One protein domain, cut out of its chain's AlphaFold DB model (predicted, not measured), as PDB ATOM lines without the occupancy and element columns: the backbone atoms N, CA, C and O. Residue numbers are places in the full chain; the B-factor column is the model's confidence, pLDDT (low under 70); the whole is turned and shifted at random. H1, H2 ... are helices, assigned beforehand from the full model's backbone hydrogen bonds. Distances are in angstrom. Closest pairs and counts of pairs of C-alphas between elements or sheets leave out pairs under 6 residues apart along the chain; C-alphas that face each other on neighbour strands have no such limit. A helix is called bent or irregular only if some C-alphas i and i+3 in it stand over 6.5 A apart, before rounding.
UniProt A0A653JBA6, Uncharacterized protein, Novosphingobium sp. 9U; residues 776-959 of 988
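AT A GLANCE: This is residues 776 to 959 of the 988 residues of an uncharacterized protein of Novosphingobium sp. 9U (UniProt A0A653JBA6). One long helix, H5, runs through the middle of the model; H6 folds back beside it as a helical hairpin, and on the side of H5 away from H6 the helix H2 crosses it. H1 crosses H5 in its later half, H3 and H4 pack at its beginning, and H7 packs on H2 and H1. The printed part has 184 residues with seven named helices, H1 to H7 in chain order, and no named strand; it is all helix, and the helix packing is mostly crossed. It is compact, with a radius of gyration of the C-alphas of 18.3 A, yet elongated in outline, spanning 61 by 37 by 31 A; residues 852 to 857 stick out.

HOW THE PARTS SIT: H5, residues 862 to 886, is the hub, touching five helices. It is irregular: C-alphas 866 and 869 are 7.1 A apart. H6, residues 901 to 918, touches H5 at a shallow tilt of 21 degrees, opposite ways; their closest C-alphas, of Arg 870 and Trp 918, are 4.3 A apart. H2, residues 793 to 810, touches residues 867 to 875 of H5 at a steep tilt of 55 degrees, closest at the C-alphas of Ala 803 and Ala 871, 5.0 A. H1, residues 776 to 789, touches residues 875 to 885 of H5, about perpendicular at 77 degrees, with the C-alphas of Gly 785 and Ala 879 closest at 3.8 A. H3, residues 815 to 828, touches H5 with residues 817 to 821 alone, about perpendicular at 84 degrees; the C-alphas of Phe 818 and Ala 863 are closest, 5.2 A. H4, residues 838 to 844, only just touches H5, with 3 pairs of C-alphas within 8 A, the closest being those of Met 842 and Phe 864, 6.8 A. H7, residues 935 to 947, touches residues 803 to 810 of H2 at a steep tilt of 52 degrees, opposite ways, closest at the C-alphas of Ala 806 and Ala 939, 5.0 A. H6 is apart from H1, H2, H3 and H4. Every O i to N i+4 pair is within hydrogen-bond range in H1, H3, H4, H6 and H7; in H2 13 of 14 are, in H5 17 of 21.

IN THESE COORDINATES: H5 measures 38.2 A, from C-alpha 862 at (-13.568, -14.440, 45.275) to C-alpha 886 at (8.200, -29.129, 17.522). H2 measures 26.2 A, H6 25.8 A, H1 20.0 A, H3 19.9 A, H7 18.7 A and H4 10.0 A. H1 begins at C-alpha 776, (3.125, -14.573, 12.494).

THE WHOLE: The C-alphas farthest apart, of Ser 856 and Gly 893, are 62.1 A apart. The printed part has no cut. The links H4 to H5, H5 to H6 and H6 to H7 are long. Mean pLDDT of the printed part is 76.5; 45 residues are under 70, among them 849 to 860, 890 to 897 and 919 to 931.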
ATOM      1  N   GLU A 776       2.374 -15.416  11.569       79.75
ATOM      2  CA  GLU A 776       3.125 -14.573  12.494       79.75
ATOM      3  C   GLU A 776       2.664 -14.771  13.945       79.75
ATOM      4  O   GLU A 776       3.510 -14.993  14.825       79.75
ATOM      5  N   ALA A 777       1.346 -14.778  14.193       82.56
ATOM      6  CA  ALA A 777       0.784 -15.119  15.503       82.56
ATOM      7  C   ALA A 777       1.246 -16.499  15.957       82.56
ATOM      8  O   ALA A 777       1.705 -16.676  17.092       82.56
ATOM      9  N   MET A 778       1.199 -17.472  15.046       82.81
ATOM     10  CA  MET A 778       1.593 -18.837  15.354       82.81
ATOM     11  C   MET A 778       3.067 -18.951  15.720       82.81
ATOM     12  O   MET A 778       3.410 -19.587  16.718       82.81
ATOM     13  N   GLN A 779       3.951 -18.283  14.980       83.19
ATOM     14  CA  GLN A 779       5.372 -18.249  15.322       83.19
ATOM     15  C   GLN A 779       5.622 -17.598  16.688       83.19
ATOM     16  O   GLN A 779       6.477 -18.076  17.440       83.19
ATOM     17  N   ARG A 780       4.880 -16.540  17.040       85.81
ATOM     18  CA  ARG A 780       4.962 -15.916  18.368       85.81
ATOM     19  C   ARG A 780       4.531 -16.888  19.463       85.81
ATOM     20  O   ARG A 780       5.278 -17.077  20.425       85.81
ATOM     21  N   MET A 781       3.374 -17.529  19.306       87.12
ATOM     22  CA  MET A 781       2.844 -18.501  20.268       87.12
ATOM     23  C   MET A 781       3.820 -19.658  20.498       87.12
ATOM     24  O   MET A 781       4.095 -20.003  21.646       87.12
ATOM     25  N   VAL A 782       4.413 -20.194  19.427       87.06
ATOM     26  CA  VAL A 782       5.443 -21.241  19.509       87.06
ATOM     27  C   VAL A 782       6.679 -20.748  20.262       87.06
ATOM     28  O   VAL A 782       7.172 -21.446  21.144       87.06
ATOM     29  N   ARG A 783       7.191 -19.544  19.965       87.31
ATOM     30  CA  ARG A 783       8.360 -18.986  20.677       87.31
ATOM     31  C   ARG A 783       8.094 -18.832  22.174       87.31
ATOM     32  O   ARG A 783       8.939 -19.226  22.977       87.31
ATOM     33  N   LEU A 784       6.928 -18.302  22.542       88.62
ATOM     34  CA  LEU A 784       6.513 -18.160  23.940       88.62
ATOM     35  C   LEU A 784       6.359 -19.527  24.617       88.62
ATOM     36  O   LEU A 784       6.874 -19.722  25.714       88.62
ATOM     37  N   GLY A 785       5.731 -20.490  23.940       89.00
ATOM     38  CA  GLY A 785       5.572 -21.860  24.425       89.00
ATOM     39  C   GLY A 785       6.898 -22.582  24.660       89.00
ATOM     40  O   GLY A 785       7.098 -23.170  25.721       89.00
ATOM     41  N   ARG A 786       7.853 -22.472  23.727       89.19
ATOM     42  CA  ARG A 786       9.216 -23.007  23.898       89.19
ATOM     43  C   ARG A 786       9.898 -22.416  25.126       89.19
ATOM     44  O   ARG A 786      10.533 -23.140  25.884       89.19
ATOM     45  N   ALA A 787       9.739 -21.113  25.343       87.81
ATOM     46  CA  ALA A 787      10.336 -20.440  26.486       87.81
ATOM     47  C   ALA A 787       9.678 -20.843  27.823       87.81
ATOM     48  O   ALA A 787      10.363 -20.917  28.845       87.81
ATOM     49  N   VAL A 788       8.378 -21.175  27.816       87.75
ATOM     50  CA  VAL A 788       7.689 -21.804  28.958       87.75
ATOM     51  C   VAL A 788       8.230 -23.214  29.221       87.75
ATOM     52  O   VAL A 788       8.541 -23.520  30.370       87.75
ATOM     53  N   ASN A 789       8.401 -24.043  28.184       85.56
ATOM     54  CA  ASN A 789       8.937 -25.410  28.303       85.56
ATOM     55  C   ASN A 789      10.392 -25.452  28.796       85.56
ATOM     56  O   ASN A 789      10.798 -26.413  29.435       85.56
ATOM     57  N   GLN A 790      11.170 -24.401  28.537       86.19
ATOM     58  CA  GLN A 790      12.525 -24.221  29.073       86.19
ATOM     59  C   GLN A 790      12.543 -23.704  30.524       86.19
ATOM     60  O   GLN A 790      13.595 -23.307  31.018       86.19
ATOM     61  N   GLU A 791      11.384 -23.650  31.186       76.75
ATOM     62  CA  GLU A 791      11.206 -23.193  32.569       76.75
ATOM     63  C   GLU A 791      11.779 -21.796  32.853       76.75
ATOM     64  O   GLU A 791      12.204 -21.484  33.969       76.75
ATOM     65  N   GLN A 792      11.752 -20.893  31.867       77.06
ATOM     66  CA  GLN A 792      12.163 -19.510  32.089       77.06
ATOM     67  C   GLN A 792      11.153 -18.824  33.027       77.06
ATOM     68  O   GLN A 792      10.129 -18.284  32.598       77.06
ATOM     69  N   ALA A 793      11.440 -18.835  34.334       66.00
ATOM     70  CA  ALA A 793      10.520 -18.413  35.396       66.00
ATOM     71  C   ALA A 793       9.984 -16.975  35.231       66.00
ATOM     72  O   ALA A 793       8.923 -16.633  35.756       66.00
ATOM     73  N   GLY A 794      10.697 -16.106  34.506       81.06
ATOM     74  CA  GLY A 794      10.218 -14.768  34.143       81.06
ATOM     75  C   GLY A 794       9.048 -14.783  33.153       81.06
ATOM     76  O   GLY A 794       8.081 -14.049  33.341       81.06
ATOM     77  N   ILE A 795       9.090 -15.653  32.141       85.00
ATOM     78  CA  ILE A 795       8.113 -15.678  31.043       85.00
ATOM     79  C   ILE A 795       6.789 -16.272  31.495       85.00
ATOM     80  O   ILE A 795       5.746 -15.667  31.253       85.00
ATOM     81  N   ARG A 796       6.808 -17.397  32.222       87.62
ATOM     82  CA  ARG A 796       5.570 -18.008  32.739       87.62
ATOM     83  C   ARG A 796       4.781 -17.027  33.613       87.62
ATOM     84  O   ARG A 796       3.566 -16.934  33.480       87.62
ATOM     85  N   ARG A 797       5.481 -16.245  34.444       86.69
ATOM     86  CA  ARG A 797       4.879 -15.192  35.279       86.69
ATOM     87  C   ARG A 797       4.322 -14.027  34.460       86.69
ATOM     88  O   ARG A 797       3.204 -13.604  34.728       86.69
ATOM     89  N   ARG A 798       5.054 -13.531  33.455       86.81
ATOM     90  CA  ARG A 798       4.549 -12.464  32.566       86.81
ATOM     91  C   ARG A 798       3.312 -12.918  31.782       86.81
ATOM     92  O   ARG A 798       2.335 -12.184  31.726       86.81
ATOM     93  N   LEU A 799       3.313 -14.143  31.255       88.50
ATOM     94  CA  LEU A 799       2.153 -14.722  30.566       88.50
ATOM     95  C   LEU A 799       0.953 -14.905  31.501       88.50
ATOM     96  O   LEU A 799      -0.175 -14.631  31.103       88.50
ATOM     97  N   PHE A 800       1.189 -15.322  32.745       89.38
ATOM     98  CA  PHE A 800       0.152 -15.379  33.773       89.38
ATOM     99  C   PHE A 800      -0.437 -13.991  34.075       89.38
ATOM    100  O   PHE A 800      -1.655 -13.850  34.157       89.38
ATOM    101  N   ALA A 801       0.407 -12.961  34.196       88.56
ATOM    102  CA  ALA A 801      -0.038 -11.586  34.418       88.56
ATOM    103  C   ALA A 801      -0.879 -11.065  33.242       88.56
ATOM    104  O   ALA A 801      -1.981 -10.574  33.464       88.56
ATOM    105  N   LEU A 802      -0.424 -11.257  31.998       88.25
ATOM    106  CA  LEU A 802      -1.186 -10.911  30.787       88.25
ATOM    107  C   LEU A 802      -2.547 -11.620  30.756       88.25
ATOM    108  O   LEU A 802      -3.585 -10.999  30.522       88.25
ATOM    109  N   ALA A 803      -2.554 -12.916  31.066       89.25
ATOM    110  CA  ALA A 803      -3.766 -13.714  31.145       89.25
ATOM    111  C   ALA A 803      -4.741 -13.204  32.223       89.25
ATOM    112  O   ALA A 803      -5.955 -13.213  32.014       89.25
ATOM    113  N   GLY A 804      -4.228 -12.752  33.367       88.75
ATOM    114  CA  GLY A 804      -5.018 -12.124  34.423       88.75
ATOM    115  C   GLY A 804      -5.561 -10.747  34.025       88.75
ATOM    116  O   GLY A 804      -6.743 -10.468  34.234       88.75
ATOM    117  N   GLN A 805      -4.742  -9.908  33.388       88.19
ATOM    118  CA  GLN A 805      -5.140  -8.578  32.915       88.19
ATOM    119  C   GLN A 805      -6.263  -8.659  31.880       88.19
ATOM    120  O   GLN A 805      -7.250  -7.929  31.986       88.19
ATOM    121  N   ALA A 806      -6.167  -9.587  30.924       86.56
ATOM    122  CA  ALA A 806      -7.225  -9.821  29.944       86.56
ATOM    123  C   ALA A 806      -8.544 -10.243  30.611       86.56
ATOM    124  O   ALA A 806      -9.617  -9.798  30.204       86.56
ATOM    125  N   GLN A 807      -8.478 -11.056  31.671       88.00
ATOM    126  CA  GLN A 807      -9.657 -11.472  32.433       88.00
ATOM    127  C   GLN A 807     -10.307 -10.320  33.209       88.00
ATOM    128  O   GLN A 807     -11.535 -10.210  33.185       88.00
ATOM    129  N   LEU A 808      -9.526  -9.441  33.851       87.69
ATOM    130  CA  LEU A 808     -10.072  -8.226  34.479       87.69
ATOM    131  C   LEU A 808     -10.696  -7.299  33.439       87.69
ATOM    132  O   LEU A 808     -11.823  -6.848  33.619       87.69
ATOM    133  N   ALA A 809     -10.001  -7.063  32.324       84.69
ATOM    134  CA  ALA A 809     -10.478  -6.173  31.271       84.69
ATOM    135  C   ALA A 809     -11.762  -6.680  30.587       84.69
ATOM    136  O   ALA A 809     -12.559  -5.882  30.095       84.69
ATOM    137  N   ALA A 810     -11.978  -7.996  30.566       84.50
ATOM    138  CA  ALA A 810     -13.214  -8.594  30.074       84.50
ATOM    139  C   ALA A 810     -14.341  -8.651  31.122       84.50
ATOM    140  O   ALA A 810     -15.481  -8.928  30.754       84.50
ATOM    141  N   GLY A 811     -14.047  -8.392  32.403       86.06
ATOM    142  CA  GLY A 811     -15.024  -8.399  33.497       86.06
ATOM    143  C   GLY A 811     -15.239  -9.763  34.165       86.06
ATOM    144  O   GLY A 811     -16.329 -10.034  34.662       86.06
ATOM    145  N   VAL A 812     -14.237 -10.654  34.177       83.62
ATOM    146  CA  VAL A 812     -14.311 -11.954  34.894       83.62
ATOM    147  C   VAL A 812     -14.384 -11.763  36.415       83.62
ATOM    148  O   VAL A 812     -15.017 -12.547  37.131       83.62
ATOM    149  N   ALA A 813     -13.734 -10.719  36.914       86.00
ATOM    150  CA  ALA A 813     -13.859 -10.242  38.280       86.00
ATOM    151  C   ALA A 813     -13.856  -8.715  38.285       86.00
ATOM    152  O   ALA A 813     -13.354  -8.085  37.353       86.00
ATOM    153  N   ASP A 814     -14.424  -8.139  39.339       86.94
ATOM    154  CA  ASP A 814     -14.383  -6.703  39.556       86.94
ATOM    155  C   ASP A 814     -12.982  -6.270  40.022       86.94
ATOM    156  O   ASP A 814     -12.339  -6.959  40.819       86.94
ATOM    157  N   ALA A 815     -12.507  -5.121  39.538       87.81
ATOM    158  CA  ALA A 815     -11.176  -4.620  39.879       87.81
ATOM    159  C   ALA A 815     -11.041  -4.305  41.379       87.81
ATOM    160  O   ALA A 815     -10.002  -4.587  41.974       87.81
ATOM    161  N   ALA A 816     -12.093  -3.784  42.022       88.44
ATOM    162  CA  ALA A 816     -12.069  -3.508  43.455       88.44
ATOM    163  C   ALA A 816     -12.154  -4.797  44.289       88.44
ATOM    164  O   ALA A 816     -11.623  -4.852  45.398       88.44
ATOM    165  N   GLU A 817     -12.809  -5.848  43.786       87.50
ATOM    166  CA  GLU A 817     -12.734  -7.188  44.385       87.50
ATOM    167  C   GLU A 817     -11.318  -7.771  44.283       87.50
ATOM    168  O   GLU A 817     -10.784  -8.231  45.288       87.50
ATOM    169  N   PHE A 818     -10.675  -7.674  43.118       90.06
ATOM    170  CA  PHE A 818      -9.309  -8.160  42.909       90.06
ATOM    171  C   PHE A 818      -8.268  -7.446  43.786       90.06
ATOM    172  O   PHE A 818      -7.435  -8.100  44.414       90.06
ATOM    173  N   GLU A 819      -8.341  -6.118  43.898       89.62
ATOM    174  CA  GLU A 819      -7.448  -5.350  44.778       89.62
ATOM    175  C   GLU A 819      -7.656  -5.688  46.259       89.62
ATOM    176  O   GLU A 819      -6.703  -5.770  47.037       89.62
ATOM    177  N   ARG A 820      -8.907  -5.943  46.663       88.94
ATOM    178  CA  ARG A 820      -9.238  -6.380  48.025       88.94
ATOM    179  C   ARG A 820      -8.645  -7.751  48.334       88.94
ATOM    180  O   ARG A 820      -8.093  -7.923  49.421       88.94
ATOM    181  N   ASP A 821      -8.730  -8.685  47.391       89.25
ATOM    182  CA  ASP A 821      -8.118 -10.012  47.499       89.25
ATOM    183  C   ASP A 821      -6.588  -9.897  47.599       89.25
ATOM    184  O   ASP A 821      -5.987 -10.513  48.478       89.25
ATOM    185  N   CYS A 822      -5.956  -9.039  46.788       88.50
ATOM    186  CA  CYS A 822      -4.515  -8.772  46.867       88.50
ATOM    187  C   CYS A 822      -4.102  -8.181  48.218       88.50
ATOM    188  O   CYS A 822      -3.112  -8.611  48.810       88.50
ATOM    189  N   LYS A 823      -4.852  -7.196  48.722       88.88
ATOM    190  CA  LYS A 823      -4.590  -6.583  50.028       88.88
ATOM    191  C   LYS A 823      -4.692  -7.616  51.150       88.88
ATOM    192  O   LYS A 823      -3.771  -7.723  51.953       88.88
ATOM    193  N   ARG A 824      -5.769  -8.403  51.164       87.75
ATOM    194  CA  ARG A 824      -5.989  -9.450  52.167       87.75
ATOM    195  C   ARG A 824      -4.895 -10.518  52.122       87.75
ATOM    196  O   ARG A 824      -4.368 -10.882  53.164       87.75
ATOM    197  N   ALA A 825      -4.500 -10.945  50.926       85.81
ATOM    198  CA  ALA A 825      -3.418 -11.905  50.740       85.81
ATOM    199  C   ALA A 825      -2.092 -11.408  51.338       85.81
ATOM    200  O   ALA A 825      -1.396 -12.161  52.009       85.81
ATOM    201  N   ARG A 826      -1.753 -10.126  51.147       86.56
ATOM    202  CA  ARG A 826      -0.551  -9.522  51.751       86.56
ATOM    203  C   ARG A 826      -0.623  -9.438  53.277       86.56
ATOM    204  O   ARG A 826       0.410  -9.539  53.930       86.56
ATOM    205  N   GLU A 827      -1.815  -9.229  53.834       86.00
ATOM    206  CA  GLU A 827      -2.038  -9.190  55.285       86.00
ATOM    207  C   GLU A 827      -1.942 -10.589  55.919       86.00
ATOM    208  O   GLU A 827      -1.437 -10.725  57.030       86.00
ATOM    209  N   GLU A 828      -2.407 -11.625  55.215       83.69
ATOM    210  CA  GLU A 828      -2.490 -13.000  55.724       83.69
ATOM    211  C   GLU A 828      -1.189 -13.799  55.521       83.69
ATOM    212  O   GLU A 828      -0.823 -14.614  56.369       83.69
ATOM    213  N   PHE A 829      -0.454 -13.544  54.437       83.56
ATOM    214  CA  PHE A 829       0.740 -14.302  54.068       83.56
ATOM    215  C   PHE A 829       1.995 -13.413  54.097       83.56
ATOM    216  O   PHE A 829       2.297 -12.674  53.157       83.56
ATOM    217  N   SER A 830       2.776 -13.525  55.175       76.81
ATOM    218  CA  SER A 830       3.987 -12.717  55.408       76.81
ATOM    219  C   SER A 830       5.045 -12.848  54.304       76.81
ATOM    220  O   SER A 830       5.756 -11.887  54.015       76.81
ATOM    221  N   GLU A 831       5.115 -14.006  53.643       77.12
ATOM    222  CA  GLU A 831       6.055 -14.296  52.552       77.12
ATOM    223  C   GLU A 831       5.782 -13.483  51.274       77.12
ATOM    224  O   GLU A 831       6.686 -13.285  50.460       77.12
ATOM    225  N   ILE A 832       4.555 -12.978  51.095       84.75
ATOM    226  CA  ILE A 832       4.141 -12.197  49.915       84.75
ATOM    227  C   ILE A 832       3.825 -10.734  50.242       84.75
ATOM    228  O   ILE A 832       3.537  -9.955  49.333       84.75
ATOM    229  N   ALA A 833       3.927 -10.333  51.512       77.00
ATOM    230  CA  ALA A 833       3.641  -8.974  51.973       77.00
ATOM    231  C   ALA A 833       4.506  -7.903  51.278       77.00
ATOM    232  O   ALA A 833       4.046  -6.785  51.065       77.00
ATOM    233  N   ALA A 834       5.733  -8.258  50.878       82.38
ATOM    234  CA  ALA A 834       6.674  -7.373  50.185       82.38
ATOM    235  C   ALA A 834       6.477  -7.305  48.653       82.38
ATOM    236  O   ALA A 834       7.287  -6.694  47.956       82.38
ATOM    237  N   LEU A 835       5.460  -7.975  48.095       85.88
ATOM    238  CA  LEU A 835       5.199  -7.974  46.653       85.88
ATOM    239  C   LEU A 835       4.250  -6.833  46.262       85.88
ATOM    240  O   LEU A 835       3.041  -6.905  46.493       85.88
ATOM    241  N   ASP A 836       4.782  -5.821  45.578       82.81
ATOM    242  CA  ASP A 836       3.989  -4.680  45.092       82.81
ATOM    243  C   ASP A 836       3.125  -5.024  43.868       82.81
ATOM    244  O   ASP A 836       2.035  -4.484  43.697       82.81
ATOM    245  N   ASP A 837       3.566  -5.979  43.045       85.25
ATOM    246  CA  ASP A 837       2.831  -6.416  41.856       85.25
ATOM    247  C   ASP A 837       1.674  -7.366  42.238       85.25
ATOM    248  O   ASP A 837       1.938  -8.478  42.720       85.25
ATOM    249  N   PRO A 838       0.400  -6.985  42.003       87.25
ATOM    250  CA  PRO A 838      -0.758  -7.810  42.347       87.25
ATOM    251  C   PRO A 838      -0.763  -9.165  41.621       87.25
ATOM    252  O   PRO A 838      -1.238 -10.164  42.164       87.25
ATOM    253  N   TRP A 839      -0.157  -9.261  40.433       89.31
ATOM    254  CA  TRP A 839      -0.049 -10.528  39.709       89.31
ATOM    255  C   TRP A 839       0.968 -11.470  40.344       89.31
ATOM    256  O   TRP A 839       0.763 -12.683  40.333       89.31
ATOM    257  N   ARG A 840       2.035 -10.932  40.947       87.62
ATOM    258  CA  ARG A 840       2.998 -11.734  41.718       87.62
ATOM    259  C   ARG A 840       2.392 -12.225  43.026       87.62
ATOM    260  O   ARG A 840       2.673 -13.360  43.397       87.62
ATOM    261  N   VAL A 841       1.550 -11.412  43.669       87.44
ATOM    262  CA  VAL A 841       0.764 -11.821  44.845       87.44
ATOM    263  C   VAL A 841      -0.143 -12.995  44.487       87.44
ATOM    264  O   VAL A 841      -0.061 -14.043  45.122       87.44
ATOM    265  N   MET A 842      -0.946 -12.860  43.425       88.88
ATOM    266  CA  MET A 842      -1.838 -13.930  42.976       88.88
ATOM    267  C   MET A 842      -1.035 -15.187  42.586       88.88
ATOM    268  O   MET A 842      -1.282 -16.266  43.113       88.88
ATOM    269  N   PHE A 843      -0.002 -15.068  41.745       87.38
ATOM    270  CA  PHE A 843       0.796 -16.221  41.303       87.38
ATOM    271  C   PHE A 843       1.468 -16.988  42.453       87.38
ATOM    272  O   PHE A 843       1.567 -18.214  42.402       87.38
ATOM    273  N   ALA A 844       1.923 -16.293  43.500       86.19
ATOM    274  CA  ALA A 844       2.539 -16.928  44.666       86.19
ATOM    275  C   ALA A 844       1.565 -17.844  45.431       86.19
ATOM    276  O   ALA A 844       1.993 -18.821  46.039       86.19
ATOM    277  N   LEU A 845       0.258 -17.584  45.333       84.69
ATOM    278  CA  LEU A 845      -0.797 -18.360  45.986       84.69
ATOM    279  C   LEU A 845      -1.334 -19.527  45.144       84.69
ATOM    280  O   LEU A 845      -2.275 -20.191  45.563       84.69
ATOM    281  N   GLN A 846      -0.747 -19.825  43.980       81.56
ATOM    282  CA  GLN A 846      -1.242 -20.874  43.071       81.56
ATOM    283  C   GLN A 846      -1.348 -22.280  43.696       81.56
ATOM    284  O   GLN A 846      -2.143 -23.090  43.230       81.56
ATOM    285  N   ASN A 847      -0.548 -22.566  44.729       77.44
ATOM    286  CA  ASN A 847      -0.520 -23.858  45.426       77.44
ATOM    287  C   ASN A 847      -1.241 -23.826  46.785       77.44
ATOM    288  O   ASN A 847      -1.239 -24.827  47.498       77.44
ATOM    289  N   VAL A 848      -1.817 -22.685  47.165       72.44
ATOM    290  CA  VAL A 848      -2.556 -22.530  48.420       72.44
ATOM    291  C   VAL A 848      -4.014 -22.900  48.163       72.44
ATOM    292  O   VAL A 848      -4.624 -22.404  47.215       72.44
ATOM    293  N   ASP A 849      -4.586 -23.778  48.988       65.00
ATOM    294  CA  ASP A 849      -6.011 -24.102  48.897       65.00
ATOM    295  C   ASP A 849      -6.840 -22.927  49.428       65.00
ATOM    296  O   ASP A 849      -7.035 -22.750  50.628       65.00
ATOM    297  N   LEU A 850      -7.324 -22.097  48.505       63.84
ATOM    298  CA  LEU A 850      -8.128 -20.915  48.818       63.84
ATOM    299  C   LEU A 850      -9.589 -21.264  49.192       63.84
ATOM    300  O   LEU A 850     -10.399 -20.349  49.360       63.84
ATOM    301  N   THR A 851      -9.948 -22.556  49.290       52.81
ATOM    302  CA  THR A 851     -11.338 -23.030  49.448       52.81
ATOM    303  C   THR A 851     -11.634 -23.833  50.726       52.81
ATOM    304  O   THR A 851     -12.801 -24.140  50.967       52.81
ATOM    305  N   SER A 852     -10.643 -24.150  51.571       42.03
ATOM    306  CA  SER A 852     -10.773 -25.233  52.568       42.03
ATOM    307  C   SER A 852     -11.353 -24.893  53.955       42.03
ATOM    308  O   SER A 852     -11.398 -25.788  54.796       42.03
ATOM    309  N   ASP A 853     -11.820 -23.673  54.246       41.09
ATOM    310  CA  ASP A 853     -12.376 -23.359  55.578       41.09
ATOM    311  C   ASP A 853     -13.906 -23.536  55.630       41.09
ATOM    312  O   ASP A 853     -14.686 -22.684  55.196       41.09
ATOM    313  N   SER A 854     -14.341 -24.649  56.229       40.69
ATOM    314  CA  SER A 854     -15.735 -25.099  56.380       40.69
ATOM    315  C   SER A 854     -16.611 -24.258  57.323       40.69
ATOM    316  O   SER A 854     -17.745 -24.641  57.604       40.69
ATOM    317  N   ASN A 855     -16.129 -23.109  57.801       38.66
ATOM    318  CA  ASN A 855     -16.904 -22.179  58.619       38.66
ATOM    319  C   ASN A 855     -17.168 -20.882  57.830       38.66
ATOM    320  O   ASN A 855     -16.287 -20.040  57.648       38.66
ATOM    321  N   SER A 856     -18.398 -20.784  57.309       42.75
ATOM    322  CA  SER A 856     -19.132 -19.585  56.845       42.75
ATOM    323  C   SER A 856     -18.461 -18.571  55.895       42.75
ATOM    324  O   SER A 856     -19.034 -17.512  55.647       42.75
ATOM    325  N   SER A 857     -17.312 -18.874  55.285       41.12
ATOM    326  CA  SER A 857     -16.561 -17.914  54.457       41.12
ATOM    327  C   SER A 857     -16.179 -18.451  53.074       41.12
ATOM    328  O   SER A 857     -15.051 -18.282  52.624       41.12
ATOM    329  N   ALA A 858     -17.147 -19.020  52.347       41.62
ATOM    330  CA  ALA A 858     -16.998 -19.504  50.964       41.62
ATOM    331  C   ALA A 858     -16.636 -18.414  49.912       41.62
ATOM    332  O   ALA A 858     -16.863 -18.603  48.724       41.62
ATOM    333  N   ASN A 859     -16.096 -17.263  50.328       53.75
ATOM    334  CA  ASN A 859     -15.721 -16.135  49.474       53.75
ATOM    335  C   ASN A 859     -14.568 -15.292  50.079       53.75
ATOM    336  O   ASN A 859     -14.608 -14.061  50.041       53.75
ATOM    337  N   ARG A 860     -13.535 -15.904  50.689       66.88
ATOM    338  CA  ARG A 860     -12.384 -15.117  51.195       66.88
ATOM    339  C   ARG A 860     -11.535 -14.489  50.082       66.88
ATOM    340  O   ARG A 860     -11.044 -13.386  50.300       66.88
ATOM    341  N   TYR A 861     -11.429 -15.150  48.926       76.62
ATOM    342  CA  TYR A 861     -10.652 -14.714  47.757       76.62
ATOM    343  C   TYR A 861     -11.447 -14.917  46.453       76.62
ATOM    344  O   TYR A 861     -11.111 -15.752  45.608       76.62
ATOM    345  N   GLY A 862     -12.582 -14.221  46.338       77.31
ATOM    346  CA  GLY A 862     -13.568 -14.440  45.275       77.31
ATOM    347  C   GLY A 862     -13.033 -14.181  43.863       77.31
ATOM    348  O   GLY A 862     -13.344 -14.949  42.944       77.31
ATOM    349  N   ALA A 863     -12.196 -13.157  43.677       84.00
ATOM    350  CA  ALA A 863     -11.582 -12.843  42.391       84.00
ATOM    351  C   ALA A 863     -10.470 -13.843  42.052       84.00
ATOM    352  O   ALA A 863     -10.443 -14.358  40.930       84.00
ATOM    353  N   PHE A 864      -9.606 -14.195  43.012       86.06
ATOM    354  CA  PHE A 864      -8.530 -15.172  42.773       86.06
ATOM    355  C   PHE A 864      -9.088 -16.551  42.418       86.06
ATOM    356  O   PHE A 864      -8.632 -17.160  41.450       86.06
ATOM    357  N   ALA A 865     -10.126 -17.015  43.121       78.44
ATOM    358  CA  ALA A 865     -10.770 -18.297  42.833       78.44
ATOM    359  C   ALA A 865     -11.334 -18.363  41.401       78.44
ATOM    360  O   ALA A 865     -11.292 -19.415  40.757       78.44
ATOM    361  N   ARG A 866     -11.824 -17.235  40.867       79.94
ATOM    362  CA  ARG A 866     -12.288 -17.153  39.476       79.94
ATOM    363  C   ARG A 866     -11.112 -17.043  38.503       79.94
ATOM    364  O   ARG A 866     -11.095 -17.750  37.501       79.94
ATOM    365  N   MET A 867     -10.121 -16.202  38.757       84.75
ATOM    366  CA  MET A 867      -9.119 -15.879  37.735       84.75
ATOM    367  C   MET A 867      -7.922 -16.835  37.683       84.75
ATOM    368  O   MET A 867      -7.410 -17.125  36.598       84.75
ATOM    369  N   MET A 868      -7.482 -17.356  38.830       85.88
ATOM    370  CA  MET A 868      -6.243 -18.133  38.959       85.88
ATOM    371  C   MET A 868      -6.215 -19.397  38.090       85.88
ATOM    372  O   MET A 868      -5.264 -19.549  37.320       85.88
ATOM    373  N   PRO A 869      -7.236 -20.284  38.113       78.12
ATOM    374  CA  PRO A 869      -7.171 -21.533  37.349       78.12
ATOM    375  C   PRO A 869      -7.082 -21.287  35.839       78.12
ATOM    376  O   PRO A 869      -6.517 -22.090  35.100       78.12
ATOM    377  N   ARG A 870      -7.641 -20.160  35.387       81.69
ATOM    378  CA  ARG A 870      -7.624 -19.724  33.994       81.69
ATOM    379  C   ARG A 870      -6.261 -19.157  33.640       81.69
ATOM    380  O   ARG A 870      -5.626 -19.649  32.716       81.69
ATOM    381  N   ALA A 871      -5.768 -18.204  34.431       86.38
ATOM    382  CA  ALA A 871      -4.481 -17.560  34.193       86.38
ATOM    383  C   ALA A 871      -3.313 -18.566  34.154       86.38
ATOM    384  O   ALA A 871      -2.396 -18.400  33.353       86.38
ATOM    385  N   LEU A 872      -3.381 -19.648  34.942       84.12
ATOM    386  CA  LEU A 872      -2.412 -20.753  34.902       84.12
ATOM    387  C   LEU A 872      -2.512 -21.618  33.634       84.12
ATOM    388  O   LEU A 872      -1.502 -22.145  33.178       84.12
ATOM    389  N   GLY A 873      -3.704 -21.757  33.049       81.56
ATOM    390  CA  GLY A 873      -3.932 -22.606  31.877       81.56
ATOM    391  C   GLY A 873      -3.377 -22.040  30.565       81.56
ATOM    392  O   GLY A 873      -3.064 -22.812  29.663       81.56
ATOM    393  N   PHE A 874      -3.226 -20.717  30.441       85.88
ATOM    394  CA  PHE A 874      -2.760 -20.087  29.197       85.88
ATOM    395  C   PHE A 874      -1.278 -20.360  28.871       85.88
ATOM    396  O   PHE A 874      -1.001 -20.782  27.748       85.88
ATOM    397  N   PRO A 875      -0.319 -20.222  29.811       87.94
ATOM    398  CA  PRO A 875       1.061 -20.651  29.575       87.94
ATOM    399  C   PRO A 875       1.172 -22.134  29.198       87.94
ATOM    400  O   PRO A 875       1.910 -22.474  28.276       87.94
ATOM    401  N   ASP A 876       0.408 -23.004  29.868       86.19
ATOM    402  CA  ASP A 876       0.391 -24.444  29.594       86.19
ATOM    403  C   ASP A 876      -0.179 -24.747  28.194       86.19
ATOM    404  O   ASP A 876       0.279 -25.660  27.509       86.19
ATOM    405  N   MET A 877      -1.162 -23.961  27.744       86.38
ATOM    406  CA  MET A 877      -1.685 -24.032  26.382       86.38
ATOM    407  C   MET A 877      -0.591 -23.676  25.366       86.38
ATOM    408  O   MET A 877      -0.339 -24.462  24.460       86.38
ATOM    409  N   LEU A 878       0.111 -22.549  25.538       88.44
ATOM    410  CA  LEU A 878       1.205 -22.149  24.640       88.44
ATOM    411  C   LEU A 878       2.349 -23.174  24.621       88.44
ATOM    412  O   LEU A 878       2.892 -23.475  23.560       88.44
ATOM    413  N   ALA A 879       2.687 -23.747  25.776       89.31
ATOM    414  CA  ALA A 879       3.646 -24.842  25.890       89.31
ATOM    415  C   ALA A 879       3.256 -26.051  25.021       89.31
ATOM    416  O   ALA A 879       4.102 -26.579  24.296       89.31
ATOM    417  N   LYS A 880       1.974 -26.444  25.033       87.62
ATOM    418  CA  LYS A 880       1.443 -27.532  24.193       87.62
ATOM    419  C   LYS A 880       1.436 -27.180  22.707       87.62
ATOM    420  O   LYS A 880       1.787 -28.025  21.891       87.62
ATOM    421  N   VAL A 881       1.125 -25.929  22.360       85.00
ATOM    422  CA  VAL A 881       1.237 -25.418  20.982       85.00
ATOM    423  C   VAL A 881       2.662 -25.569  20.448       85.00
ATOM    424  O   VAL A 881       2.863 -26.058  19.339       85.00
ATOM    425  N   ALA A 882       3.660 -25.188  21.248       86.31
ATOM    426  CA  ALA A 882       5.061 -25.374  20.887       86.31
ATOM    427  C   ALA A 882       5.436 -26.857  20.769       86.31
ATOM    428  O   ALA A 882       6.133 -27.224  19.835       86.31
ATOM    429  N   GLU A 883       4.943 -27.712  21.666       87.00
ATOM    430  CA  GLU A 883       5.195 -29.158  21.630       87.00
ATOM    431  C   GLU A 883       4.673 -29.797  20.330       87.00
ATOM    432  O   GLU A 883       5.419 -30.497  19.645       87.00
ATOM    433  N   ILE A 884       3.436 -29.477  19.927       82.62
ATOM    434  CA  ILE A 884       2.834 -29.931  18.660       82.62
ATOM    435  C   ILE A 884       3.608 -29.374  17.453       82.62
ATOM    436  O   ILE A 884       3.861 -30.093  16.482       82.62
ATOM    437  N   TYR A 885       4.029 -28.106  17.516       81.31
ATOM    438  CA  TYR A 885       4.860 -27.482  16.483       81.31
ATOM    439  C   TYR A 885       6.325 -27.935  16.502       81.31
ATOM    440  O   TYR A 885       7.045 -27.649  15.560       81.31
ATOM    441  N   ASP A 886       6.820 -28.629  17.514       82.50
ATOM    442  CA  ASP A 886       8.200 -29.129  17.522       82.50
ATOM    443  C   ASP A 886       8.251 -30.635  17.265       82.50
ATOM    444  O   ASP A 886       9.267 -31.155  16.801       82.50
ATOM    445  N   ALA A 887       7.123 -31.323  17.446       80.50
ATOM    446  CA  ALA A 887       6.967 -32.734  17.151       80.50
ATOM    447  C   ALA A 887       7.356 -33.075  15.704       80.50
ATOM    448  O   ALA A 887       7.047 -32.345  14.757       80.50
ATOM    449  N   VAL A 888       8.030 -34.214  15.542       78.38
ATOM    450  CA  VAL A 888       8.414 -34.787  14.248       78.38
ATOM    451  C   VAL A 888       7.502 -35.983  13.985       78.38
ATOM    452  O   VAL A 888       7.536 -36.928  14.771       78.38
ATOM    453  N   PRO A 889       6.670 -35.992  12.929       71.81
ATOM    454  CA  PRO A 889       5.748 -37.094  12.683       71.81
ATOM    455  C   PRO A 889       6.482 -38.379  12.271       71.81
ATOM    456  O   PRO A 889       7.482 -38.340  11.542       71.81
ATOM    457  N   VAL A 890       5.968 -39.533  12.710       69.44
ATOM    458  CA  VAL A 890       6.467 -40.853  12.286       69.44
ATOM    459  C   VAL A 890       6.389 -40.984  10.766       69.44
ATOM    460  O   VAL A 890       5.356 -40.724  10.157       69.44
ATOM    461  N   GLY A 891       7.480 -41.446  10.152       58.81
ATOM    462  CA  GLY A 891       7.569 -41.651   8.703       58.81
ATOM    463  C   GLY A 891       8.191 -40.488   7.926       58.81
ATOM    464  O   GLY A 891       8.466 -40.668   6.745       58.81
ATOM    465  N   SER A 892       8.504 -39.363   8.577       54.28
ATOM    466  CA  SER A 892       9.241 -38.228   7.985       54.28
ATOM    467  C   SER A 892      10.707 -38.529   7.628       54.28
ATOM    468  O   SER A 892      11.347 -37.717   6.978       54.28
ATOM    469  N   GLY A 893      11.240 -39.694   8.018       52.44
ATOM    470  CA  GLY A 893      12.580 -40.159   7.638       52.44
ATOM    471  C   GLY A 893      13.730 -39.707   8.546       52.44
ATOM    472  O   GLY A 893      14.848 -40.153   8.333       52.44
ATOM    473  N   VAL A 894      13.478 -38.881   9.574       49.66
ATOM    474  CA  VAL A 894      14.567 -38.153  10.262       49.66
ATOM    475  C   VAL A 894      14.971 -38.726  11.630       49.66
ATOM    476  O   VAL A 894      16.145 -38.644  11.969       49.66
ATOM    477  N   VAL A 895      14.086 -39.343  12.432       50.91
ATOM    478  CA  VAL A 895      14.481 -39.859  13.769       50.91
ATOM    479  C   VAL A 895      13.622 -41.056  14.231       50.91
ATOM    480  O   VAL A 895      12.392 -40.998  14.121       50.91
ATOM    481  N   PRO A 896      14.209 -42.132  14.803       51.16
ATOM    482  CA  PRO A 896      13.454 -43.124  15.571       51.16
ATOM    483  C   PRO A 896      12.839 -42.483  16.829       51.16
ATOM    484  O   PRO A 896      13.550 -41.903  17.643       51.16
ATOM    485  N   GLY A 897      11.516 -42.594  16.994       61.47
ATOM    486  CA  GLY A 897      10.776 -41.992  18.116       61.47
ATOM    487  C   GLY A 897       9.914 -40.770  17.767       61.47
ATOM    488  O   GLY A 897       9.510 -40.042  18.668       61.47
ATOM    489  N   GLY A 898       9.626 -40.534  16.481       76.19
ATOM    490  CA  GLY A 898       8.660 -39.511  16.062       76.19
ATOM    491  C   GLY A 898       7.253 -39.715  16.648       76.19
ATOM    492  O   GLY A 898       6.890 -40.812  17.071       76.19
ATOM    493  N   TRP A 899       6.447 -38.655  16.638       81.31
ATOM    494  CA  TRP A 899       5.061 -38.654  17.105       81.31
ATOM    495  C   TRP A 899       4.132 -39.374  16.127       81.31
ATOM    496  O   TRP A 899       4.125 -39.102  14.922       81.31
ATOM    497  N   THR A 900       3.342 -40.301  16.656       80.88
ATOM    498  CA  THR A 900       2.269 -40.998  15.938       80.88
ATOM    499  C   THR A 900       1.002 -40.145  15.889       80.88
ATOM    500  O   THR A 900       0.856 -39.177  16.634       80.88
ATOM    501  N   GLU A 901       0.026 -40.544  15.072       77.56
ATOM    502  CA  GLU A 901      -1.301 -39.918  15.039       77.56
ATOM    503  C   GLU A 901      -1.976 -39.888  16.425       77.56
ATOM    504  O   GLU A 901      -2.707 -38.954  16.746       77.56
ATOM    505  N   LYS A 902      -1.681 -40.868  17.291       76.25
ATOM    506  CA  LYS A 902      -2.200 -40.910  18.666       76.25
ATOM    507  C   LYS A 902      -1.553 -39.873  19.572       76.25
ATOM    508  O   LYS A 902      -2.241 -39.346  20.442       76.25
ATOM    509  N   ASP A 903      -0.267 -39.592  19.382       82.94
ATOM    510  CA  ASP A 903       0.455 -38.595  20.175       82.94
ATOM    511  C   ASP A 903      -0.071 -37.193  19.858       82.94
ATOM    512  O   ASP A 903      -0.426 -36.459  20.779       82.94
ATOM    513  N   TYR A 904      -0.273 -36.880  18.570       78.12
ATOM    514  CA  TYR A 904      -0.933 -35.638  18.149       78.12
ATOM    515  C   TYR A 904      -2.371 -35.539  18.674       78.12
ATOM    516  O   TYR A 904      -2.726 -34.535  19.286       78.12
ATOM    517  N   ALA A 905      -3.193 -36.589  18.530       68.56
ATOM    518  CA  ALA A 905      -4.570 -36.576  19.040       68.56
ATOM    519  C   ALA A 905      -4.633 -36.405  20.571       68.56
ATOM    520  O   ALA A 905      -5.540 -35.755  21.098       68.56
ATOM    521  N   LYS A 906      -3.666 -36.976  21.303       79.50
ATOM    522  CA  LYS A 906      -3.538 -36.805  22.753       79.50
ATOM    523  C   LYS A 906      -3.116 -35.380  23.111       79.50
ATOM    524  O   LYS A 906      -3.727 -34.802  24.008       79.50
ATOM    525  N   ALA A 907      -2.120 -34.821  22.426       79.38
ATOM    526  CA  ALA A 907      -1.661 -33.453  22.645       79.38
ATOM    527  C   ALA A 907      -2.772 -32.429  22.354       79.38
ATOM    528  O   ALA A 907      -3.004 -31.544  23.173       79.38
ATOM    529  N   GLU A 908      -3.544 -32.613  21.276       76.31
ATOM    530  CA  GLU A 908      -4.735 -31.801  20.982       76.31
ATOM    531  C   GLU A 908      -5.811 -31.927  22.054       76.31
ATOM    532  O   GLU A 908      -6.400 -30.942  22.490       76.31
ATOM    533  N   LYS A 909      -6.068 -33.143  22.539       75.81
ATOM    534  CA  LYS A 909      -7.013 -33.348  23.638       75.81
ATOM    535  C   LYS A 909      -6.551 -32.661  24.923       75.81
ATOM    536  O   LYS A 909      -7.388 -32.146  25.664       75.81
ATOM    537  N   GLU A 910      -5.251 -32.660  25.207       80.50
ATOM    538  CA  GLU A 910      -4.669 -31.913  26.326       80.50
ATOM    539  C   GLU A 910      -4.816 -30.402  26.116       80.50
ATOM    540  O   GLU A 910      -5.262 -29.713  27.032       80.50
ATOM    541  N   LEU A 911      -4.543 -29.898  24.911       78.25
ATOM    542  CA  LEU A 911      -4.740 -28.500  24.530       78.25
ATOM    543  C   LEU A 911      -6.209 -28.069  24.698       78.25
ATOM    544  O   LEU A 911      -6.494 -27.098  25.402       78.25
ATOM    545  N   ALA A 912      -7.153 -28.846  24.158       69.62
ATOM    546  CA  ALA A 912      -8.591 -28.640  24.319       69.62
ATOM    547  C   ALA A 912      -9.020 -28.734  25.792       69.62
ATOM    548  O   ALA A 912      -9.897 -27.994  26.240       69.62
ATOM    549  N   ALA A 913      -8.384 -29.600  26.590       73.38
ATOM    550  CA  ALA A 913      -8.621 -29.664  28.028       73.38
ATOM    551  C   ALA A 913      -8.109 -28.413  28.763       73.38
ATOM    552  O   ALA A 913      -8.779 -27.965  29.697       73.38
ATOM    553  N   GLN A 914      -6.979 -27.822  28.357       75.88
ATOM    554  CA  GLN A 914      -6.491 -26.552  28.914       75.88
ATOM    555  C   GLN A 914      -7.394 -25.378  28.510       75.88
ATOM    556  O   GLN A 914      -7.807 -24.606  29.379       75.88
ATOM    557  N   ALA A 915      -7.822 -25.308  27.245       72.31
ATOM    558  CA  ALA A 915      -8.838 -24.351  26.799       72.31
ATOM    559  C   ALA A 915     -10.154 -24.530  27.583       72.31
ATOM    560  O   ALA A 915     -10.755 -23.569  28.063       72.31
ATOM    561  N   ARG A 916     -10.560 -25.777  27.854       69.69
ATOM    562  CA  ARG A 916     -11.702 -26.072  28.729       69.69
ATOM    563  C   ARG A 916     -11.478 -25.593  30.167       69.69
ATOM    564  O   ARG A 916     -12.427 -25.127  30.790       69.69
ATOM    565  N   LYS A 917     -10.276 -25.689  30.743       69.56
ATOM    566  CA  LYS A 917     -10.020 -25.119  32.082       69.56
ATOM    567  C   LYS A 917     -10.200 -23.602  32.081       69.56
ATOM    568  O   LYS A 917     -10.823 -23.082  33.002       69.56
ATOM    569  N   TRP A 918      -9.749 -22.921  31.029       71.94
ATOM    570  CA  TRP A 918      -9.960 -21.482  30.857       71.94
ATOM    571  C   TRP A 918     -11.453 -21.109  30.814       71.94
ATOM    572  O   TRP A 918     -11.911 -20.147  31.437       71.94
ATOM    573  N   LEU A 919     -12.248 -21.922  30.128       64.88
ATOM    574  CA  LEU A 919     -13.670 -21.674  29.894       64.88
ATOM    575  C   LEU A 919     -14.599 -22.186  31.029       64.88
ATOM    576  O   LEU A 919     -15.820 -22.049  30.949       64.88
ATOM    577  N   ARG A 920     -14.058 -22.740  32.131       60.47
ATOM    578  CA  ARG A 920     -14.821 -23.259  33.295       60.47
ATOM    579  C   ARG A 920     -15.074 -22.206  34.387       60.47
ATOM    580  O   ARG A 920     -14.119 -21.695  34.951       60.47
ATOM    581  N   LEU A 921     -16.330 -21.975  34.800       47.31
ATOM    582  CA  LEU A 921     -16.712 -21.245  36.032       47.31
ATOM    583  C   LEU A 921     -17.228 -22.219  37.104       47.31
ATOM    584  O   LEU A 921     -18.240 -22.845  36.852       47.31
ATOM    585  N   ASN A 922     -16.649 -22.309  38.308       40.34
ATOM    586  CA  ASN A 922     -17.288 -22.961  39.479       40.34
ATOM    587  C   ASN A 922     -18.021 -24.291  39.161       40.34
ATOM    588  O   ASN A 922     -19.204 -24.444  39.452       40.34
ATOM    589  N   GLN A 923     -17.346 -25.220  38.469       39.31
ATOM    590  CA  GLN A 923     -17.900 -26.495  37.960       39.31
ATOM    591  C   GLN A 923     -18.979 -26.400  36.846       39.31
ATOM    592  O   GLN A 923     -19.347 -27.422  36.268       39.31
ATOM    593  N   LYS A 924     -19.424 -25.204  36.448       37.62
ATOM    594  CA  LYS A 924     -20.358 -24.917  35.343       37.62
ATOM    595  C   LYS A 924     -19.639 -24.228  34.160       37.62
ATOM    596  O   LYS A 924     -19.135 -23.117  34.237       37.62
ATOM    597  N   PHE A 925     -19.578 -24.911  33.020       41.81
ATOM    598  CA  PHE A 925     -19.084 -24.381  31.738       41.81
ATOM    599  C   PHE A 925     -20.117 -23.434  31.112       41.81
ATOM    600  O   PHE A 925     -21.229 -23.882  30.836       41.81
ATOM    601  N   ILE A 926     -19.796 -22.158  30.914       47.59
ATOM    602  CA  ILE A 926     -20.753 -21.182  30.382       47.59
ATOM    603  C   ILE A 926     -20.062 -20.402  29.263       47.59
ATOM    604  O   ILE A 926     -19.204 -19.568  29.535       47.59
ATOM    605  N   PHE A 927     -20.433 -20.684  28.012       50.81
ATOM    606  CA  PHE A 927     -20.089 -19.834  26.867       50.81
ATOM    607  C   PHE A 927     -20.950 -18.560  26.846       50.81
ATOM    608  O   PHE A 927     -20.456 -17.498  26.474       50.81
ATOM    609  N   PHE A 928     -22.193 -18.657  27.338       51.16
ATOM    610  CA  PHE A 928     -23.186 -17.582  27.381       51.16
ATOM    611  C   PHE A 928     -23.810 -17.429  28.760       51.16
ATOM    612  O   PHE A 928     -24.415 -18.367  29.275       51.16
ATOM    613  N   PHE A 929     -23.721 -16.242  29.353       48.75
ATOM    614  CA  PHE A 929     -24.482 -15.939  30.559       48.75
ATOM    615  C   PHE A 929     -25.778 -15.235  30.156       48.75
ATOM    616  O   PHE A 929     -25.773 -14.041  29.856       48.75
ATOM    617  N   LYS A 930     -26.892 -15.976  30.148       61.62
ATOM    618  CA  LYS A 930     -28.188 -15.512  29.626       61.62
ATOM    619  C   LYS A 930     -28.091 -15.181  28.129       61.62
ATOM    620  O   LYS A 930     -28.169 -16.089  27.318       61.62
ATOM    621  N   ALA A 931     -27.857 -13.907  27.805       62.84
ATOM    622  CA  ALA A 931     -27.891 -13.337  26.460       62.84
ATOM    623  C   ALA A 931     -26.551 -12.731  25.991       62.84
ATOM    624  O   ALA A 931     -26.496 -12.125  24.928       62.84
ATOM    625  N   GLU A 932     -25.475 -12.844  26.777       71.00
ATOM    626  CA  GLU A 932     -24.161 -12.274  26.439       71.00
ATOM    627  C   GLU A 932     -23.062 -13.338  26.443       71.00
ATOM    628  O   GLU A 932     -23.113 -14.298  27.222       71.00
ATOM    629  N   MET A 933     -22.025 -13.126  25.621       73.38
ATOM    630  CA  MET A 933     -20.796 -13.913  25.704       73.38
ATOM    631  C   MET A 933     -20.176 -13.805  27.089       73.38
ATOM    632  O   MET A 933     -20.031 -12.720  27.654       73.38
ATOM    633  N   HIS A 934     -19.734 -14.941  27.613       78.44
ATOM    634  CA  HIS A 934     -19.095 -14.970  28.912       78.44
ATOM    635  C   HIS A 934     -17.762 -14.178  28.906       78.44
ATOM    636  O   HIS A 934     -16.919 -14.416  28.034       78.44
ATOM    637  N   PRO A 935     -17.494 -13.318  29.912       82.00
ATOM    638  CA  PRO A 935     -16.246 -12.557  30.051       82.00
ATOM    639  C   PRO A 935     -14.956 -13.362  29.859       82.00
ATOM    640  O   PRO A 935     -14.014 -12.907  29.223       82.00
ATOM    641  N   ALA A 936     -14.903 -14.596  30.365       80.50
ATOM    642  CA  ALA A 936     -13.718 -15.443  30.207       80.50
ATOM    643  C   ALA A 936     -13.456 -15.836  28.742       80.50
ATOM    644  O   ALA A 936     -12.298 -15.974  28.355       80.50
ATOM    645  N   MET A 937     -14.508 -15.994  27.930       79.69
ATOM    646  CA  MET A 937     -14.362 -16.251  26.498       79.69
ATOM    647  C   MET A 937     -13.828 -15.015  25.780       79.69
ATOM    648  O   MET A 937     -12.883 -15.093  25.003       79.69
ATOM    649  N   LEU A 938     -14.403 -13.858  26.096       83.88
ATOM    650  CA  LEU A 938     -13.959 -12.569  25.580       83.88
ATOM    651  C   LEU A 938     -12.480 -12.303  25.908       83.88
ATOM    652  O   LEU A 938     -11.717 -11.915  25.026       83.88
ATOM    653  N   ALA A 939     -12.049 -12.603  27.138       85.38
ATOM    654  CA  ALA A 939     -10.643 -12.543  27.538       85.38
ATOM    655  C   ALA A 939      -9.756 -13.510  26.738       85.38
ATOM    656  O   ALA A 939      -8.635 -13.158  26.380       85.38
ATOM    657  N   PHE A 940     -10.251 -14.719  26.451       85.12
ATOM    658  CA  PHE A 940      -9.518 -15.725  25.684       85.12
ATOM    659  C   PHE A 940      -9.270 -15.275  24.243       85.12
ATOM    660  O   PHE A 940      -8.131 -15.249  23.785       85.12
ATOM    661  N   LEU A 941     -10.339 -14.876  23.552       84.06
ATOM    662  CA  LEU A 941     -10.283 -14.379  22.179       84.06
ATOM    663  C   LEU A 941      -9.377 -13.161  22.055       84.06
ATOM    664  O   LEU A 941      -8.600 -13.059  21.112       84.06
ATOM    665  N   ARG A 942      -9.449 -12.261  23.036       84.50
ATOM    666  CA  ARG A 942      -8.580 -11.092  23.096       84.50
ATOM    667  C   ARG A 942      -7.109 -11.471  23.209       84.50
ATOM    668  O   ARG A 942      -6.309 -10.950  22.446       84.50
ATOM    669  N   LEU A 943      -6.756 -12.405  24.093       86.00
ATOM    670  CA  LEU A 943      -5.370 -12.871  24.216       86.00
ATOM    671  C   LEU A 943      -4.847 -13.484  22.918       86.00
ATOM    672  O   LEU A 943      -3.683 -13.294  22.584       86.00
ATOM    673  N   LEU A 944      -5.695 -14.215  22.195       85.31
ATOM    674  CA  LEU A 944      -5.336 -14.810  20.911       85.31
ATOM    675  C   LEU A 944      -5.155 -13.751  19.821       85.31
ATOM    676  O   LEU A 944      -4.158 -13.795  19.108       85.31
ATOM    677  N   ALA A 945      -6.053 -12.766  19.745       83.69
ATOM    678  CA  ALA A 945      -5.902 -11.624  18.846       83.69
ATOM    679  C   ALA A 945      -4.638 -10.805  19.169       83.69
ATOM    680  O   ALA A 945      -3.923 -10.375  18.269       83.69
ATOM    681  N   ASP A 946      -4.290 -10.661  20.451       82.44
ATOM    682  CA  ASP A 946      -3.065  -9.979  20.870       82.44
ATOM    683  C   ASP A 946      -1.792 -10.713  20.399       82.44
ATOM    684  O   ASP A 946      -0.757 -10.073  20.175       82.44
ATOM    685  N   MET A 947      -1.849 -12.035  20.171       84.50
ATOM    686  CA  MET A 947      -0.727 -12.778  19.578       84.50
ATOM    687  C   MET A 947      -0.448 -12.370  18.126       84.50
ATOM    688  O   MET A 947       0.690 -12.506  17.677       84.50
ATOM    689  N   ASP A 948      -1.448 -11.847  17.418       81.12
ATOM    690  CA  ASP A 948      -1.387 -11.479  15.999       81.12
ATOM    691  C   ASP A 948      -0.782 -10.101  15.735       81.12
ATOM    692  O   ASP A 948      -0.580  -9.693  14.594       81.12
ATOM    693  N   ARG A 949      -0.430  -9.370  16.796       78.44
ATOM    694  CA  ARG A 949       0.181  -8.053  16.639       78.44
ATOM    695  C   ARG A 949       1.473  -8.139  15.808       78.44
ATOM    696  O   ARG A 949       2.186  -9.148  15.862       78.44
ATOM    697  N   PRO A 950       1.857  -7.074  15.093       69.06
ATOM    698  CA  PRO A 950       3.153  -7.023  14.436       69.06
ATOM    699  C   PRO A 950       4.276  -7.179  15.469       69.06
ATOM    700  O   PRO A 950       4.262  -6.550  16.527       69.06
ATOM    701  N   LEU A 951       5.247  -8.041  15.180       67.50
ATOM    702  CA  LEU A 951       6.482  -8.170  15.954       67.50
ATOM    703  C   LEU A 951       7.629  -7.668  15.090       67.50
ATOM    704  O   LEU A 951       7.818  -8.149  13.972       67.50
ATOM    705  N   LEU A 952       8.423  -6.731  15.612       68.06
ATOM    706  CA  LEU A 952       9.675  -6.374  14.954       68.06
ATOM    707  C   LEU A 952      10.600  -7.607  14.923       68.06
ATOM    708  O   LEU A 952      10.678  -8.335  15.922       68.06
ATOM    709  N   PRO A 953      11.313  -7.866  13.811       60.16
ATOM    710  CA  PRO A 953      12.266  -8.968  13.732       60.16
ATOM    711  C   PRO A 953      13.283  -8.909  14.882       60.16
ATOM    712  O   PRO A 953      13.972  -7.909  15.054       60.16
ATOM    713  N   GLY A 954      13.365  -9.975  15.685       61.38
ATOM    714  CA  GLY A 954      14.276 -10.062  16.837       61.38
ATOM    715  C   GLY A 954      13.815  -9.356  18.123       61.38
ATOM    716  O   GLY A 954      14.549  -9.387  19.106       61.38
ATOM    717  N   GLY A 955      12.623  -8.746  18.146       64.62
ATOM    718  CA  GLY A 955      12.055  -8.119  19.346       64.62
ATOM    719  C   GLY A 955      11.592  -9.121  20.413       64.62
ATOM    720  O   GLY A 955      11.319 -10.285  20.107       64.62
ATOM    721  N   ASP A 956      11.478  -8.659  21.667       72.81
ATOM    722  CA  ASP A 956      10.876  -9.433  22.767       72.81
ATOM    723  C   ASP A 956       9.435  -9.824  22.376       72.81
ATOM    724  O   ASP A 956       8.612  -8.931  22.148       72.81
ATOM    725  N   PRO A 957       9.096 -11.129  22.301       70.38
ATOM    726  CA  PRO A 957       7.758 -11.589  21.926       70.38
ATOM    727  C   PRO A 957       6.649 -11.113  22.876       70.38
ATOM    728  O   PRO A 957       5.476 -11.188  22.511       70.38
ATOM    729  N   LEU A 958       7.003 -10.623  24.070       74.94
ATOM    730  CA  LEU A 958       6.076 -10.047  25.043       74.94
ATOM    731  C   LEU A 958       5.931  -8.521  24.929       74.94
ATOM    732  O   LEU A 958       4.899  -8.003  25.338       74.94
ATOM    733  N   ALA A 959       6.901  -7.796  24.359       69.81
ATOM    734  CA  ALA A 959       6.887  -6.325  24.355       69.81
ATOM    735  C   ALA A 959       5.689  -5.736  23.592       69.81
ATOM    736  O   ALA A 959       5.106  -4.745  24.013       69.81
TER     737      ALA A 959